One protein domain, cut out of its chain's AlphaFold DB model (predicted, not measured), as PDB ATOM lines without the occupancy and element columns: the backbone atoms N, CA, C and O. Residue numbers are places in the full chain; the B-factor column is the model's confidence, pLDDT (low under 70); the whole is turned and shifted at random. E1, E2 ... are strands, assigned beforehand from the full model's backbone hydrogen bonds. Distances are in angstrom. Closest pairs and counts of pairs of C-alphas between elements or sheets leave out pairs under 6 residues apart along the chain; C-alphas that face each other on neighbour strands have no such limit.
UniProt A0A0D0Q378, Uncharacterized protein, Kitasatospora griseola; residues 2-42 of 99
ATOM      1  N   SER A   2     -44.152 -15.430   6.174       77.50
ATOM      2  CA  SER A   2     -43.485 -14.971   7.407       77.50
ATOM      3  C   SER A   2     -44.296 -15.433   8.610       77.50
ATOM      4  O   SER A   2     -45.516 -15.270   8.605       77.50
ATOM      5  N   THR A   3     -43.636 -15.990   9.620       79.94
ATOM      6  CA  THR A   3     -44.274 -16.360  10.886       79.94
ATOM      7  C   THR A   3     -43.959 -15.278  11.907       79.94
ATOM      8  O   THR A   3     -42.791 -14.989  12.150       79.94
ATOM      9  N   ASN A   4     -44.994 -14.680  12.496       78.25
ATOM     10  CA  ASN A   4     -44.834 -13.744  13.603       78.25
ATOM     11  C   ASN A   4     -45.159 -14.480  14.902       78.25
ATOM     12  O   ASN A   4     -46.261 -15.005  15.055       78.25
ATOM     13  N   SER A   5     -44.212 -14.489  15.832       72.69
ATOM     14  CA  SER A   5     -44.427 -14.936  17.206       72.69
ATOM     15  C   SER A   5     -44.378 -13.715  18.114       72.69
ATOM     16  O   SER A   5     -43.453 -12.909  18.020       72.69
ATOM     17  N   THR A   6     -45.385 -13.556  18.967       79.56
ATOM     18  CA  THR A   6     -45.471 -12.465  19.939       79.56
ATOM     19  C   THR A   6     -45.412 -13.027  21.351       79.56
ATOM     20  O   THR A   6     -45.868 -14.137  21.613       79.56
ATOM     21  N   THR A   7     -44.834 -12.256  22.265       78.25
ATOM     22  CA  THR A   7     -44.799 -12.571  23.693       78.25
ATOM     23  C   THR A   7     -44.940 -11.285  24.498       78.25
ATOM     24  O   THR A   7     -44.625 -10.198  24.005       78.25
ATOM     25  N   THR A   8     -45.450 -11.400  25.719       82.75
ATOM     26  CA  THR A   8     -45.624 -10.287  26.654       82.75
ATOM     27  C   THR A   8     -44.585 -10.375  27.758       82.75
ATOM     28  O   THR A   8     -44.306 -11.460  28.259       82.75
ATOM     29  N   TRP A   9     -44.044  -9.227  28.157       84.62
ATOM     30  CA  TRP A   9     -43.157  -9.138  29.312       84.62
ATOM     31  C   TRP A   9     -43.961  -9.149  30.613       84.62
ATOM     32  O   TRP A   9     -44.991  -8.479  30.710       84.62
ATOM     33  N   SER A  10     -43.464  -9.875  31.612       84.69
ATOM     34  CA  SER A  10     -43.896  -9.757  33.002       84.69
ATOM     35  C   SER A  10     -43.013  -8.755  33.760       84.69
ATOM     36  O   SER A  10     -42.053  -8.196  33.227       84.69
ATOM     37  N   SER A  11     -43.307  -8.555  35.045       85.69
ATOM     38  CA  SER A  11     -42.490  -7.742  35.951       85.69
ATOM     39  C   SER A  11     -41.110  -8.337  36.279       85.69
ATOM     40  O   SER A  11     -40.326  -7.676  36.955       85.69
ATOM     41  N   SER A  12     -40.802  -9.561  35.836       84.12
ATOM     42  CA  SER A  12     -39.594 -10.315  36.212       84.12
ATOM     43  C   SER A  12     -38.715 -10.729  35.027       84.12
ATOM     44  O   SER A  12     -37.857 -11.602  35.179       84.12
ATOM     45  N   GLY A  13     -38.940 -10.160  33.841       86.06
ATOM     46  CA  GLY A  13     -38.183 -10.543  32.654       86.06
ATOM     47  C   GLY A  13     -36.695 -10.183  32.736       86.06
ATOM     48  O   GLY A  13     -36.317  -9.189  33.356       86.06
ATOM     49  N   TYR A  14     -35.842 -10.986  32.098       87.62
ATOM     50  CA  TYR A  14     -34.393 -10.758  32.070       87.62
ATOM     51  C   TYR A  14     -33.748 -11.293  30.782       87.62
ATOM     52  O   TYR A  14     -34.386 -11.979  29.979       87.62
ATOM     53  N   VAL A  15     -32.485 -10.925  30.573       88.69
ATOM     54  CA  VAL A  15     -31.683 -11.282  29.399       88.69
ATOM     55  C   VAL A  15     -30.345 -11.824  29.880       88.69
ATOM     56  O   VAL A  15     -29.734 -11.228  30.769       88.69
ATOM     57  N   ASP A  16     -29.879 -12.924  29.295       87.50
ATOM     58  CA  ASP A  16     -28.575 -13.498  29.611       87.50
ATOM     59  C   ASP A  16     -27.866 -14.087  28.380       87.50
ATOM     60  O   ASP A  16     -28.402 -14.151  27.270       87.50
ATOM     61  N   THR A  17     -26.612 -14.478  28.594       85.38
ATOM     62  CA  THR A  17     -25.777 -15.200  27.626       85.38
ATOM     63  C   THR A  17     -25.247 -16.515  28.215       85.38
ATOM     64  O   THR A  17     -24.260 -17.064  27.723       85.38
ATOM     65  N   MET A  18     -25.823 -17.000  29.320       68.94
ATOM     66  CA  MET A  18     -25.355 -18.198  30.016       68.94
ATOM     67  C   MET A  18     -25.846 -19.454  29.291       68.94
ATOM     68  O   MET A  18     -27.020 -19.603  28.981       68.94
ATOM     69  N   GLY A  19     -24.929 -20.372  28.980       62.66
ATOM     70  CA  GLY A  19     -25.238 -21.588  28.212       62.66
ATOM     71  C   GLY A  19     -25.257 -21.398  26.690       62.66
ATOM     72  O   GLY A  19     -25.297 -22.387  25.958       62.66
ATOM     73  N   ALA A  20     -25.138 -20.158  26.203       61.22
ATOM     74  CA  ALA A  20     -24.964 -19.867  24.787       61.22
ATOM     75  C   ALA A  20     -23.549 -20.254  24.371       61.22
ATOM     76  O   ALA A  20     -22.567 -19.668  24.825       61.22
ATOM     77  N   THR A  21     -23.432 -21.192  23.442       62.03
ATOM     78  CA  THR A  21     -22.218 -21.258  22.633       62.03
ATOM     79  C   THR A  21     -22.181 -20.020  21.725       62.03
ATOM     80  O   THR A  21     -23.192 -19.617  21.146       62.03
ATOM     81  N   GLU A  22     -21.013 -19.378  21.660       68.94
ATOM     82  CA  GLU A  22     -20.638 -18.426  20.604       68.94
ATOM     83  C   GLU A  22     -21.543 -17.184  20.443       68.94
ATOM     84  O   GLU A  22     -21.999 -16.874  19.348       68.94
ATOM     85  N   GLY A  23     -21.770 -16.406  21.509       71.25
ATOM     86  CA  GLY A  23     -22.367 -15.063  21.372       71.25
ATOM     87  C   GLY A  23     -23.868 -15.048  21.052       71.25
ATOM     88  O   GLY A  23     -24.358 -14.095  20.448       71.25
ATOM     89  N   SER A  24     -24.587 -16.100  21.446       82.62
ATOM     90  CA  SER A  24     -26.054 -16.134  21.403       82.62
ATOM     91  C   SER A  24     -26.664 -15.394  22.607       82.62
ATOM     92  O   SER A  24     -26.045 -15.307  23.669       82.62
ATOM     93  N   LEU A  25     -27.877 -14.861  22.438       86.62
ATOM     94  CA  LEU A  25     -28.610 -14.092  23.453       86.62
ATOM     95  C   LEU A  25     -29.905 -14.813  23.831       86.62
ATOM     96  O   LEU A  25     -30.691 -15.151  22.941       86.62
ATOM     97  N   TYR A  26     -30.158 -14.989  25.125       87.56
ATOM     98  CA  TYR A  26     -31.427 -15.496  25.642       87.56
ATOM     99  C   TYR A  26     -32.247 -14.367  26.248       87.56
ATOM    100  O   TYR A  26     -31.740 -13.543  27.006       87.56
ATOM    101  N   ILE A  27     -33.529 -14.329  25.899       89.06
ATOM    102  CA  ILE A  27     -34.504 -13.379  26.423       89.06
ATOM    103  C   ILE A  27     -35.607 -14.180  27.102       89.06
ATOM    104  O   ILE A  27     -36.239 -15.025  26.466       89.06
ATOM    105  N   HIS A  28     -35.857 -13.873  28.372       90.31
ATOM    106  CA  HIS A  28     -36.841 -14.538  29.219       90.31
ATOM    107  C   HIS A  28     -37.908 -13.522  29.646       90.31
ATOM    108  O   HIS A  28     -37.754 -12.882  30.688       90.31
ATOM    109  N   PRO A  29     -38.996 -13.338  28.875       87.94
ATOM    110  CA  PRO A  29     -39.997 -12.307  29.154       87.94
ATOM    111  C   PRO A  29     -40.751 -12.519  30.472       87.94
ATOM    112  O   PRO A  29     -41.221 -11.548  31.053       87.94
ATOM    113  N   ASN A  30     -40.842 -13.768  30.950       86.94
ATOM    114  CA  ASN A  30     -41.613 -14.158  32.138       86.94
ATOM    115  C   ASN A  30     -40.742 -14.673  33.307       86.94
ATOM    116  O   ASN A  30     -41.256 -15.283  34.244       86.94
ATOM    117  N   GLY A  31     -39.425 -14.441  33.270       82.94
ATOM    118  CA  GLY A  31     -38.463 -15.020  34.218       82.94
ATOM    119  C   GLY A  31     -37.966 -16.415  33.807       82.94
ATOM    120  O   GLY A  31     -38.377 -16.951  32.780       82.94
ATOM    121  N   MET A  32     -37.058 -17.011  34.599       74.50
ATOM    122  CA  MET A  32     -36.276 -18.191  34.160       74.50
ATOM    123  C   MET A  32     -37.111 -19.454  33.908       74.50
ATOM    124  O   MET A  32     -36.673 -20.347  33.195       74.50
ATOM    125  N   ALA A  33     -38.289 -19.555  34.527       70.75
ATOM    126  CA  ALA A  33     -39.160 -20.726  34.429       70.75
ATOM    127  C   ALA A  33     -40.182 -20.642  33.275       70.75
ATOM    128  O   ALA A  33     -41.011 -21.539  33.141       70.75
ATOM    129  N   GLY A  34     -40.169 -19.559  32.488       70.69
ATOM    130  CA  GLY A  34     -41.123 -19.317  31.403       70.69
ATOM    131  C   GLY A  34     -40.551 -19.536  30.003       70.69
ATOM    132  O   GLY A  34     -39.414 -19.975  29.832       70.69
ATOM    133  N   ASP A  35     -41.354 -19.187  28.993       75.94
ATOM    134  CA  ASP A  35     -40.934 -19.203  27.591       75.94
ATOM    135  C   ASP A  35     -39.683 -18.347  27.376       75.94
ATOM    136  O   ASP A  35     -39.563 -17.244  27.919       75.94
ATOM    137  N   GLN A  36     -38.775 -18.839  26.536       81.62
ATOM    138  CA  GLN A  36     -37.576 -18.116  26.135       81.62
ATOM    139  C   GLN A  36     -37.560 -17.873  24.631       81.62
ATOM    140  O   GLN A  36     -37.971 -18.716  23.831       81.62
ATOM    141  N   PHE A  37     -37.020 -16.723  24.248       85.19
ATOM    142  CA  PHE A  37     -36.649 -16.422  22.877       85.19
ATOM    143  C   PHE A  37     -35.126 -16.371  22.782       85.19
ATOM    144  O   PHE A  37     -34.474 -15.682  23.566       85.19
ATOM    145  N   THR A  38     -34.561 -17.086  21.812       85.00
ATOM    146  CA  THR A  38     -33.109 -17.172  21.630       85.00
ATOM    147  C   THR A  38     -32.700 -16.577  20.295       85.00
ATOM    148  O   THR A  38     -33.208 -16.970  19.243       85.00
ATOM    149  N   ILE A  39     -31.724 -15.675  20.332       84.69
ATOM    150  CA  ILE A  39     -31.024 -15.188  19.148       84.69
ATOM    151  C   ILE A  39     -29.727 -15.977  19.030       84.69
ATOM    152  O   ILE A  39     -28.773 -15.721  19.763       84.69
ATOM    153  N   TYR A  40     -29.695 -16.938  18.111       85.25
ATOM    154  CA  TYR A  40     -28.485 -17.701  17.827       85.25
ATOM    155  C   TYR A  40     -27.548 -16.930  16.910       85.25
ATOM    156  O   TYR A  40     -27.970 -16.376  15.889       85.25
ATOM    157  N   ARG A  41     -26.252 -16.980  17.217       84.81
ATOM    158  CA  ARG A  41     -25.233 -16.616  16.240       84.81
ATOM    159  C   ARG A  41     -25.202 -17.658  15.126       84.81
ATOM    160  O   ARG A  41     -25.068 -18.857  15.367       84.81
ATOM    161  N   ARG A  42     -25.274 -17.197  13.880       85.06
ATOM    162  CA  ARG A  42     -25.003 -18.054  12.726       85.06
ATOM    163  C   ARG A  42     -23.497 -18.218  12.518       85.06
ATOM    164  O   ARG A  42     -22.746 -17.253  12.629       85.06
TER     165      ARG A  42
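This is residues 2 to 42 of the 99 residues of an uncharacterized protein of Kitasatospora griseola (UniProt A0A0D0Q378). Little regular structure is present: a small, flat sheet of three short strands side by side, with E2 in the middle, and a long unnamed stretch, residues 2 to 13, that passes one end of the sheet on its way into E1. The 41 printed residues hold no named helix and the strands E1, E2 and E3, an all-strand meander, each strand the antiparallel neighbour of the one before. The whole is only just loose, close to compact, with a radius of gyration of the C-alphas of 11.0 A and spans of 28 by 28 by 12 A.

Inner strand E2, residues 25 to 28, forms a hairpin with E1, residues 14 to 16, antiparallel at 155 degrees; N 14 and O 28 are 3.0 A apart, within hydrogen-bond range. E2 and E3, residues 37 to 39, form another, at 169 degrees, with N 25 and O 39 at 2.9 A. Edge strands E1 and E3 are apart.

E2 is 10.1 A long; E1 and E3 are 6.9 A each. C-alpha 14 is at (-34.393, -10.758, 32.070), C-alpha 39 at (-31.024, -15.188, 19.148).

The farthest C-alphas, Ser 11 and Arg 42, are 30.8 A apart. The printed part has no cut, and both links are short. Residues 18 to 22 have pLDDT under 70.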